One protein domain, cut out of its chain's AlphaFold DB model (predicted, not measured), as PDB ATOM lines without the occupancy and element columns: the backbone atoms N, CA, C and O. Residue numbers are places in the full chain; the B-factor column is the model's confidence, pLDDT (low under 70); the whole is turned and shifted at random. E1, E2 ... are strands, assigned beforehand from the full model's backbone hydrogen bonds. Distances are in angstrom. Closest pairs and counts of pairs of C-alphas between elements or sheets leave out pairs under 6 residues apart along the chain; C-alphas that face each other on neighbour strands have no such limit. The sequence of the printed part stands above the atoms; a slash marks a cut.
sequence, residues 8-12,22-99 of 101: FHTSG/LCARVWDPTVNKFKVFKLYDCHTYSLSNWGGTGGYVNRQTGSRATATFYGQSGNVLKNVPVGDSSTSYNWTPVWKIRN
ATOM      1  N   PHE A   8     188.568 251.843 223.338       89.88
ATOM      2  CA  PHE A   8     189.529 251.139 222.484       89.88
ATOM      3  C   PHE A   8     190.964 251.469 222.906       89.88
ATOM      4  O   PHE A   8     191.199 252.476 223.574       89.88
ATOM      5  N   HIS A   9     191.926 250.629 222.523       89.50
ATOM      6  CA  HIS A   9     193.346 250.882 222.776       89.50
ATOM      7  C   HIS A   9     194.024 251.486 221.545       89.50
ATOM      8  O   HIS A   9     193.733 251.096 220.417       89.50
ATOM      9  N   THR A  10     194.960 252.403 221.768       87.50
ATOM     10  CA  THR A  10     195.822 252.990 220.740       87.50
ATOM     11  C   THR A  10     197.271 253.025 221.223       87.50
ATOM     12  O   THR A  10     197.545 253.192 222.412       87.50
ATOM     13  N   SER A  11     198.212 252.833 220.303       79.19
ATOM     14  CA  SER A  11     199.655 252.887 220.565       79.19
ATOM     15  C   SER A  11     200.242 254.294 220.425       79.19
ATOM     16  O   SER A  11     201.381 254.509 220.824       79.19
ATOM     17  N   GLY A  12     199.490 255.253 219.873       73.25
ATOM     18  CA  GLY A  12     199.982 256.597 219.568       73.25
ATOM     19  C   GLY A  12     199.096 257.721 220.107       73.25
ATOM     20  O   GLY A  12     197.996 257.481 220.613       73.25
ATOM     21  N   LEU A  22     182.494 262.747 223.988       91.88
ATOM     22  CA  LEU A  22     183.675 263.166 224.728       91.88
ATOM     23  C   LEU A  22     184.638 261.980 224.790       91.88
ATOM     24  O   LEU A  22     184.316 260.936 225.356       91.88
ATOM     25  N   CYS A  23     185.823 262.140 224.217       92.69
ATOM     26  CA  CYS A  23     186.849 261.116 224.261       92.69
ATOM     27  C   CYS A  23     187.909 261.455 225.294       92.69
ATOM     28  O   CYS A  23     188.418 262.573 225.328       92.69
ATOM     29  N   ALA A  24     188.273 260.471 226.104       92.75
ATOM     30  CA  ALA A  24     189.290 260.618 227.129       92.75
ATOM     31  C   ALA A  24     190.318 259.495 226.996       92.75
ATOM     32  O   ALA A  24     190.004 258.314 227.126       92.75
ATOM     33  N   ARG A  25     191.550 259.882 226.679       92.12
ATOM     34  CA  ARG A  25     192.719 259.025 226.514       92.12
ATOM     35  C   ARG A  25     193.497 258.989 227.821       92.12
ATOM     36  O   ARG A  25     193.997 260.023 228.254       92.12
ATOM     37  N   VAL A  26     193.681 257.812 228.395       91.75
ATOM     38  CA  VAL A  26     194.488 257.581 229.601       91.75
ATOM     39  C   VAL A  26     195.507 256.480 229.328       91.75
ATOM     40  O   VAL A  26     195.291 255.639 228.458       91.75
ATOM     41  N   TRP A  27     196.652 256.519 230.002       89.25
ATOM     42  CA  TRP A  27     197.638 255.449 229.898       89.25
ATOM     43  C   TRP A  27     197.155 254.212 230.658       89.25
ATOM     44  O   TRP A  27     196.777 254.321 231.823       89.25
ATOM     45  N   ASP A  28     197.171 253.050 230.006       88.38
ATOM     46  CA  ASP A  28     196.869 251.767 230.631       88.38
ATOM     47  C   ASP A  28     198.163 250.937 230.738       88.38
ATOM     48  O   ASP A  28     198.627 250.369 229.739       88.38
ATOM     49  N   PRO A  29     198.777 250.863 231.935       85.00
ATOM     50  CA  PRO A  29     200.035 250.151 232.126       85.00
ATOM     51  C   PRO A  29     199.878 248.630 232.008       85.00
ATOM     52  O   PRO A  29     200.870 247.948 231.780       85.00
ATOM     53  N   THR A  30     198.659 248.087 232.120       86.75
ATOM     54  CA  THR A  30     198.425 246.631 232.052       86.75
ATOM     55  C   THR A  30     198.648 246.073 230.649       86.75
ATOM     56  O   THR A  30     199.078 244.935 230.487       86.75
ATOM     57  N   VAL A  31     198.388 246.893 229.631       86.12
ATOM     58  CA  VAL A  31     198.536 246.545 228.210       86.12
ATOM     59  C   VAL A  31     199.591 247.395 227.500       86.12
ATOM     60  O   VAL A  31     199.748 247.282 226.283       86.12
ATOM     61  N   ASN A  32     200.305 248.246 228.250       87.19
ATOM     62  CA  ASN A  32     201.346 249.156 227.765       87.19
ATOM     63  C   ASN A  32     200.884 250.023 226.571       87.19
ATOM     64  O   ASN A  32     201.609 250.199 225.587       87.19
ATOM     65  N   LYS A  33     199.633 250.501 226.617       89.75
ATOM     66  CA  LYS A  33     198.977 251.277 225.549       89.75
ATOM     67  C   LYS A  33     198.089 252.363 226.143       89.75
ATOM     68  O   LYS A  33     197.665 252.286 227.292       89.75
ATOM     69  N   PHE A  34     197.733 253.354 225.334       89.06
ATOM     70  CA  PHE A  34     196.692 254.297 225.717       89.06
ATOM     71  C   PHE A  34     195.310 253.674 225.527       89.06
ATOM     72  O   PHE A  34     195.025 253.067 224.496       89.06
ATOM     73  N   LYS A  35     194.426 253.887 226.495       91.00
ATOM     74  CA  LYS A  35     193.012 253.529 226.444       91.00
ATOM     75  C   LYS A  35     192.185 254.786 226.216       91.00
ATOM     76  O   LYS A  35     192.289 255.747 226.974       91.00
ATOM     77  N   VAL A  36     191.383 254.792 225.158       92.06
ATOM     78  CA  VAL A  36     190.498 255.901 224.795       92.06
ATOM     79  C   VAL A  36     189.069 255.506 225.120       92.06
ATOM     80  O   VAL A  36     188.504 254.617 224.483       92.06
ATOM     81  N   PHE A  37     188.482 256.176 226.101       91.69
ATOM     82  CA  PHE A  37     187.078 256.048 226.464       91.69
ATOM     83  C   PHE A  37     186.228 256.973 225.601       91.69
ATOM     84  O   PHE A  37     186.614 258.113 225.362       91.69
ATOM     85  N   LYS A  38     185.076 256.480 225.152       91.25
ATOM     86  CA  LYS A  38     184.068 257.195 224.369       91.25
ATOM     87  C   LYS A  38     182.851 257.423 225.261       91.25
ATOM     88  O   LYS A  38     182.131 256.477 225.583       91.25
ATOM     89  N   LEU A  39     182.661 258.667 225.685       90.19
ATOM     90  CA  LEU A  39     181.576 259.097 226.560       90.19
ATOM     91  C   LEU A  39     180.498 259.762 225.699       90.19
ATOM     92  O   LEU A  39     180.568 260.963 225.420       90.19
ATOM     93  N   TYR A  40     179.550 258.947 225.234       86.06
ATOM     94  CA  TYR A  40     178.438 259.377 224.384       86.06
ATOM     95  C   TYR A  40     177.237 259.819 225.222       86.06
ATOM     96  O   TYR A  40     176.841 260.981 225.177       86.06
ATOM     97  N   ASP A  41     176.707 258.910 226.042       83.62
ATOM     98  CA  ASP A  41     175.500 259.155 226.824       83.62
ATOM     99  C   ASP A  41     175.763 260.165 227.938       83.62
ATOM    100  O   ASP A  41     176.801 260.088 228.606       83.62
ATOM    101  N   CYS A  42     174.829 261.097 228.150       85.00
ATOM    102  CA  CYS A  42     174.897 262.033 229.271       85.00
ATOM    103  C   CYS A  42     174.883 261.254 230.579       85.00
ATOM    104  O   CYS A  42     173.875 260.665 230.971       85.00
ATOM    105  N   HIS A  43     176.017 261.272 231.268       87.44
ATOM    106  CA  HIS A  43     176.126 260.693 232.585       87.44
ATOM    107  C   HIS A  43     177.285 261.299 233.367       87.44
ATOM    108  O   HIS A  43     178.197 261.928 232.826       87.44
ATOM    109  N   THR A  44     177.266 261.062 234.675       90.44
ATOM    110  CA  THR A  44     178.476 261.180 235.491       90.44
ATOM    111  C   THR A  44     179.172 259.823 235.526       90.44
ATOM    112  O   THR A  44     178.601 258.840 236.005       90.44
ATOM    113  N   TYR A  45     180.394 259.778 235.010       89.75
ATOM    114  CA  TYR A  45     181.264 258.613 234.966       89.75
ATOM    115  C   TYR A  45     182.290 258.726 236.085       89.75
ATOM    116  O   TYR A  45     183.078 259.671 236.113       89.75
ATOM    117  N   SER A  46     182.280 257.770 237.013       89.56
ATOM    118  CA  SER A  46     183.338 257.674 238.022       89.56
ATOM    119  C   SER A  46     184.559 257.005 237.406       89.56
ATOM    120  O   SER A  46     184.433 255.954 236.777       89.56
ATOM    121  N   LEU A  47     185.721 257.622 237.579       87.62
ATOM    122  CA  LEU A  47     186.992 257.125 237.080       87.62
ATOM    123  C   LEU A  47     187.651 256.250 238.145       87.62
ATOM    124  O   LEU A  47     187.670 256.590 239.325       87.62
ATOM    125  N   SER A  48     188.214 255.129 237.715       83.69
ATOM    126  CA  SER A  48     188.979 254.216 238.564       83.69
ATOM    127  C   SER A  48     190.193 253.730 237.792       83.69
ATOM    128  O   SER A  48     190.046 253.345 236.631       83.69
ATOM    129  N   ASN A  49     191.364 253.705 238.432       81.38
ATOM    130  CA  ASN A  49     192.647 253.352 237.806       81.38
ATOM    131  C   ASN A  49     193.082 254.321 236.694       81.38
ATOM    132  O   ASN A  49     193.800 253.938 235.775       81.38
ATOM    133  N   TRP A  50     192.629 255.572 236.756       86.06
ATOM    134  CA  TRP A  50     193.112 256.629 235.875       86.06
ATOM    135  C   TRP A  50     194.198 257.403 236.605       86.06
ATOM    136  O   TRP A  50     193.987 257.873 237.720       86.06
ATOM    137  N   GLY A  51     195.364 257.526 235.984       85.75
ATOM    138  CA  GLY A  51     196.499 258.220 236.571       85.75
ATOM    139  C   GLY A  51     197.471 258.694 235.505       85.75
ATOM    140  O   GLY A  51     197.442 258.236 234.360       85.75
ATOM    141  N   GLY A  52     198.327 259.636 235.893       87.81
ATOM    142  CA  GLY A  52     199.350 260.197 235.023       87.81
ATOM    143  C   GLY A  52     198.790 261.082 233.911       87.81
ATOM    144  O   GLY A  52     197.715 261.681 234.024       87.81
ATOM    145  N   THR A  53     199.566 261.180 232.835       89.62
ATOM    146  CA  THR A  53     199.298 262.082 231.715       89.62
ATOM    147  C   THR A  53     198.602 261.347 230.575       89.62
ATOM    148  O   THR A  53     199.075 260.327 230.075       89.62
ATOM    149  N   GLY A  54     197.482 261.898 230.126       90.94
ATOM    150  CA  GLY A  54     196.728 261.427 228.976       90.94
ATOM    151  C   GLY A  54     196.294 262.587 228.089       90.94
ATOM    152  O   GLY A  54     197.005 263.574 227.976       90.94
ATOM    153  N   GLY A  55     195.140 262.483 227.444       92.06
ATOM    154  CA  GLY A  55     194.562 263.571 226.660       92.06
ATOM    155  C   GLY A  55     193.049 263.449 226.573       92.06
ATOM    156  O   GLY A  55     192.496 262.408 226.901       92.06
ATOM    157  N   TYR A  56     192.366 264.483 226.113       93.31
ATOM    158  CA  TYR A  56     190.924 264.465 225.892       93.31
ATOM    159  C   TYR A  56     190.573 265.226 224.618       93.31
ATOM    160  O   TYR A  56     191.321 266.094 224.172       93.31
ATOM    161  N   VAL A  57     189.418 264.914 224.045       93.12
ATOM    162  CA  VAL A  57     188.822 265.653 222.933       93.12
ATOM    163  C   VAL A  57     187.321 265.703 223.180       93.12
ATOM    164  O   VAL A  57     186.676 264.656 223.253       93.12
ATOM    165  N   ASN A  58     186.751 266.900 223.271       92.00
ATOM    166  CA  ASN A  58     185.306 267.068 223.288       92.00
ATOM    167  C   ASN A  58     184.788 267.321 221.864       92.00
ATOM    168  O   ASN A  58     184.892 268.426 221.334       92.00
ATOM    169  N   ARG A  59     184.215 266.282 221.243       91.31
ATOM    170  CA  ARG A  59     183.506 266.364 219.955       91.31
ATOM    171  C   ARG A  59     181.996 266.211 220.112       91.31
ATOM    172  O   ARG A  59     181.327 265.790 219.169       91.31
ATOM    173  N   GLN A  60     181.448 266.513 221.284       88.75
ATOM    174  CA  GLN A  60     180.006 266.475 221.496       88.75
ATOM    175  C   GLN A  60     179.284 267.458 220.570       88.75
ATOM    176  O   GLN A  60     179.852 268.448 220.115       88.75
ATOM    177  N   THR A  61     178.027 267.164 220.256       83.31
ATOM    178  CA  THR A  61     177.180 268.018 219.423       83.31
ATOM    179  C   THR A  61     176.181 268.771 220.296       83.31
ATOM    180  O   THR A  61     175.720 268.262 221.315       83.31
ATOM    181  N   GLY A  62     175.852 270.001 219.897       72.50
ATOM    182  CA  GLY A  62     174.966 270.894 220.646       72.50
ATOM    183  C   GLY A  62     175.723 272.036 221.325       72.50
ATOM    184  O   GLY A  62     176.734 271.832 221.989       72.50
ATOM    185  N   SER A  63     175.208 273.258 221.178       63.59
ATOM    186  CA  SER A  63     175.853 274.505 221.627       63.59
ATOM    187  C   SER A  63     176.036 274.626 223.143       63.59
ATOM    188  O   SER A  63     176.756 275.507 223.601       63.59
ATOM    189  N   ARG A  64     175.397 273.749 223.925       65.88
ATOM    190  CA  ARG A  64     175.496 273.724 225.387       65.88
ATOM    191  C   ARG A  64     176.362 272.584 225.925       65.88
ATOM    192  O   ARG A  64     176.670 272.600 227.106       65.88
ATOM    193  N   ALA A  65     176.793 271.617 225.111       77.38
ATOM    194  CA  ALA A  65     177.488 270.429 225.612       77.38
ATOM    195  C   ALA A  65     178.875 270.768 226.201       77.38
ATOM    196  O   ALA A  65     179.869 270.891 225.491       77.38
ATOM    197  N   THR A  66     178.954 270.918 227.524       88.38
ATOM    198  CA  THR A  66     180.212 271.171 228.238       88.38
ATOM    199  C   THR A  66     180.508 270.000 229.151       88.38
ATOM    200  O   THR A  66     179.758 269.722 230.089       88.38
ATOM    201  N   ALA A  67     181.626 269.329 228.904       91.50
ATOM    202  CA  ALA A  67     182.103 268.299 229.803       91.50
ATOM    203  C   ALA A  67     182.773 268.935 231.024       91.50
ATOM    204  O   ALA A  67     183.480 269.932 230.910       91.50
ATOM    205  N   THR A  68     182.556 268.370 232.204       94.06
ATOM    206  CA  THR A  68     183.135 268.858 233.457       94.06
ATOM    207  C   THR A  68     183.898 267.738 234.142       94.06
ATOM    208  O   THR A  68     183.376 266.637 234.335       94.06
ATOM    209  N   PHE A  69     185.146 268.017 234.495       94.69
ATOM    210  CA  PHE A  69     186.021 267.117 235.234       94.69
ATOM    211  C   PHE A  69     186.008 267.516 236.702       94.69
ATOM    212  O   PHE A  69     186.206 268.686 237.035       94.69
ATOM    213  N   TYR A  70     185.785 266.537 237.568       94.94
ATOM    214  CA  TYR A  70     185.676 266.734 239.005       94.94
ATOM    215  C   TYR A  70     186.794 266.016 239.743       94.94
ATOM    216  O   TYR A  70     187.176 264.898 239.379       94.94
ATOM    217  N   GLY A  71     187.274 266.651 240.806       94.31
ATOM    218  CA  GLY A  71     188.206 266.064 241.753       94.31
ATOM    219  C   GLY A  71     187.523 265.152 242.765       94.31
ATOM    220  O   GLY A  71     186.302 264.970 242.755       94.31
ATOM    221  N   GLN A  72     188.327 264.577 243.659       90.94
ATOM    222  CA  GLN A  72     187.869 263.608 244.658       90.94
ATOM    223  C   GLN A  72     186.783 264.168 245.580       90.94
ATOM    224  O   GLN A  72     185.801 263.485 245.866       90.94
ATOM    225  N   SER A  73     186.926 265.425 246.006       91.00
ATOM    226  CA  SER A  73     185.953 266.110 246.863       91.00
ATOM    227  C   SER A  73     184.695 266.561 246.111       91.00
ATOM    228  O   SER A  73     183.795 267.137 246.713       91.00
ATOM    229  N   GLY A  74     184.613 266.313 244.799       88.31
ATOM    230  CA  GLY A  74     183.537 266.807 243.942       88.31
ATOM    231  C   GLY A  74     183.727 268.253 243.483       88.31
ATOM    232  O   GLY A  74     182.830 268.807 242.853       88.31
ATOM    233  N   ASN A  75     184.882 268.867 243.751       93.88
ATOM    234  CA  ASN A  75     185.219 270.182 243.217       93.88
ATOM    235  C   ASN A  75     185.406 270.125 241.692       93.88
ATOM    236  O   ASN A  75     185.912 269.138 241.156       93.88
ATOM    237  N   VAL A  76     185.033 271.192 240.988       95.06
ATOM    238  CA  VAL A  76     185.302 271.311 239.549       95.06
ATOM    239  C   VAL A  76     186.792 271.572 239.346       95.06
ATOM    240  O   VAL A  76     187.350 272.496 239.931       95.06
ATOM    241  N   LEU A  77     187.435 270.747 238.520       94.81
ATOM    242  CA  LEU A  77     188.835 270.908 238.121       94.81
ATOM    243  C   LEU A  77     188.959 271.570 236.754       94.81
ATOM    244  O   LEU A  77     189.876 272.354 236.528       94.81
ATOM    245  N   LYS A  78     188.063 271.219 235.824       93.81
ATOM    246  CA  LYS A  78     188.067 271.770 234.471       93.81
ATOM    247  C   LYS A  78     186.697 271.660 233.814       93.81
ATOM    248  O   LYS A  78     186.050 270.619 233.899       93.81
ATOM    249  N   ASN A  79     186.311 272.703 233.088       93.38
ATOM    250  CA  ASN A  79     185.252 272.652 232.089       93.38
ATOM    251  C   ASN A  79     185.885 272.547 230.697       93.38
ATOM    252  O   ASN A  79     186.864 273.226 230.397       93.38
ATOM    253  N   VAL A  80     185.326 271.676 229.869       93.06
ATOM    254  CA  VAL A  80     185.795 271.349 228.526       93.06
ATOM    255  C   VAL A  80     184.630 271.614 227.569       93.06
ATOM    256  O   VAL A  80     183.754 270.753 227.428       93.06
ATOM    257  N   PRO A  81     184.552 272.808 226.955       91.56
ATOM    258  CA  PRO A  81     183.507 273.121 225.984       91.56
ATOM    259  C   PRO A  81     183.665 272.288 224.703       91.56
ATOM    260  O   PRO A  81     184.713 271.679 224.468       91.56
ATOM    261  N   VAL A  82     182.624 272.250 223.865       88.81
ATOM    262  CA  VAL A  82     182.696 271.605 222.542       88.81
ATOM    263  C   VAL A  82     183.869 272.174 221.742       88.81
ATOM    264  O   VAL A  82     184.035 273.387 221.649       88.81
ATOM    265  N   GLY A  83     184.671 271.291 221.145       87.19
ATOM    266  CA  GLY A  83     185.848 271.652 220.357       87.19
ATOM    267  C   GLY A  83     187.141 271.756 221.168       87.19
ATOM    268  O   GLY A  83     188.214 271.713 220.567       87.19
ATOM    269  N   ASP A  84     187.074 271.820 222.504       92.00
ATOM    270  CA  ASP A  84     188.278 271.795 223.338       92.00
ATOM    271  C   ASP A  84     188.923 270.399 223.318       92.00
ATOM    272  O   ASP A  84     188.265 269.350 223.369       92.00
ATOM    273  N   SER A  85     190.248 270.388 223.232       92.44
ATOM    274  CA  SER A  85     191.051 269.178 223.226       92.44
ATOM    275  C   SER A  85     192.428 269.435 223.815       92.44
ATOM    276  O   SER A  85     193.001 270.512 223.674       92.44
ATOM    277  N   SER A  86     192.983 268.411 224.450       91.94
ATOM    278  CA  SER A  86     194.374 268.404 224.875       91.94
ATOM    279  C   SER A  86     194.993 267.043 224.616       91.94
ATOM    280  O   SER A  86     194.397 266.001 224.892       91.94
ATOM    281  N   THR A  87     196.225 267.039 224.117       87.62
ATOM    282  CA  THR A  87     197.033 265.826 223.961       87.62
ATOM    283  C   THR A  87     197.792 265.453 225.234       87.62
ATOM    284  O   THR A  87     198.288 264.327 225.303       87.62
ATOM    285  N   SER A  88     197.866 266.370 226.208       89.69
ATOM    286  CA  SER A  88     198.550 266.224 227.494       89.69
ATOM    287  C   SER A  88     197.693 266.823 228.614       89.69
ATOM    288  O   SER A  88     197.568 268.040 228.758       89.69
ATOM    289  N   TYR A  89     197.044 265.964 229.393       92.31
ATOM    290  CA  TYR A  89     196.219 266.341 230.534       92.31
ATOM    291  C   TYR A  89     196.454 265.380 231.697       92.31
ATOM    292  O   TYR A  89     196.498 264.165 231.501       92.31
ATOM    293  N   ASN A  90     196.621 265.928 232.901       92.75
ATOM    294  CA  ASN A  90     196.836 265.133 234.102       92.75
ATOM    295  C   ASN A  90     195.495 264.584 234.606       92.75
ATOM    296  O   ASN A  90     194.655 265.344 235.088       92.75
ATOM    297  N   TRP A  91     195.319 263.266 234.519       93.06
ATOM    298  CA  TRP A  91     194.126 262.574 235.009       93.06
ATOM    299  C   TRP A  91     194.198 262.225 236.493       93.06
ATOM    300  O   TRP A  91     193.162 261.971 237.090       93.06
ATOM    301  N   THR A  92     195.388 262.266 237.100       92.12
ATOM    302  CA  THR A  92     195.613 261.933 238.519       92.12
ATOM    303  C   THR A  92     194.663 262.647 239.490       92.12
ATOM    304  O   THR A  92     194.152 261.988 240.391       92.12
ATOM    305  N   PRO A  93     194.380 263.962 239.355       93.31
ATOM    306  CA  PRO A  93     193.444 264.620 240.263       93.31
ATOM    307  C   PRO A  93     191.972 264.352 239.920       93.31
ATOM    308  O   PRO A  93     191.106 264.711 240.713       93.31
ATOM    309  N   VAL A  94     191.659 263.764 238.761       94.25
ATOM    310  CA  VAL A  94     190.286 263.626 238.261       94.25
ATOM    311  C   VAL A  94     189.673 262.314 238.720       94.25
ATOM    312  O   VAL A  94     190.170 261.231 238.437       94.25
ATOM    313  N   TRP A  95     188.521 262.424 239.372       93.38
ATOM    314  CA  TRP A  95     187.769 261.291 239.900       93.38
ATOM    315  C   TRP A  95     186.454 261.061 239.173       93.38
ATOM    316  O   TRP A  95     185.948 259.940 239.161       93.38
ATOM    317  N   LYS A  96     185.864 262.103 238.579       93.00
ATOM    318  CA  LYS A  96     184.611 261.975 237.828       93.00
ATOM    319  C   LYS A  96     184.623 262.850 236.588       93.00
ATOM    320  O   LYS A  96     185.172 263.950 236.594       93.00
ATOM    321  N   ILE A  97     183.951 262.380 235.547       93.25
ATOM    322  CA  ILE A  97     183.669 263.145 234.335       93.25
ATOM    323  C   ILE A  97     182.158 263.210 234.168       93.25
ATOM    324  O   ILE A  97     181.499 262.175 234.134       93.25
ATOM    325  N   ARG A  98     181.609 264.413 234.029       91.50
ATOM    326  CA  ARG A  98     180.227 264.620 233.587       91.50
ATOM    327  C   ARG A  98     180.259 265.175 232.177       91.50
ATOM    328  O   ARG A  98     180.734 266.285 231.982       91.50
ATOM    329  N   ASN A  99     179.766 264.428 231.200       85.06
ATOM    330  CA  ASN A  99     179.725 264.851 229.796       85.06
ATOM    331  C   ASN A  99     178.389 265.530 229.433       85.06
ATOM    332  O   ASN A  99     177.955 265.466 228.289       85.06
TER     333      ASN A  99
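What this domain is: This is residues 8 to 12 and 22 to 99 of the 101 residues of an uncharacterized protein of Streptomyces afghaniensis 772 (UniProt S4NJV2). Two antiparallel sheets make a V-shaped wedge: a strongly twisted sheet of five strands, and a smaller one of four. They come closest where ends of E2 and E5 meet ends of E6 and E7; residues 47 to 52 and 91 to 95 link the sheets across the wide mouth. The 83 printed residues include nine named strands, E1 to E9 along the chain, and no named helix; the class is all strand. The whole is compact, with a radius of gyration of the C-alphas of 12.1 A and spans of 36 by 28 by 21 A.

How they stand to each other: Look first at the sheet ordered E1, residues 8 to 10, E3, 33 to 39, E2, 22 to 28, E5, 53 to 58, and E8, 85 to 90. E2 and E3 form a hairpin, with N 35 and O 26 at 2.8 A; N 10 and O 34 of E1 and E3 are also 2.8 A apart. Find N 25 and O 55, 2.7 A, between E2 and E5, and N 56 and O 86, 2.8 A, between E5 and E8. The other sheet runs E4, 44 to 46, E9, 96 to 98, E6, 67 to 70, and E7, 76 to 80. Its N and O pairs include N 45 and O 97, 2.8 A, N 68 and O 98, 2.8 A, and, in the hairpin E6 and E7, N 80 and O 67, 2.7 A. Between the sheets, the closest C-alphas of E5 and E7 are Asn 58 and Val 80, 6.8 A apart.

Where its parts are: Find C-alpha 8 at (189.529, 251.139, 222.484), where E1 begins. E2 measures 18.4 A, E3 19.1 A and E5 17.1 A from first to last C-alpha. E9 ends at C-alpha 98, (180.227, 264.620, 233.587).

The domain as a whole: The C-alphas farthest apart, Thr 30 and Ser 63, are 37.4 A apart. Residues 13 to 21 are not printed; C-alphas 12 and 22 stand 18.3 A apart across this cut. Of the links printed whole, none is long. Residues 63 to 64 have pLDDT under 70.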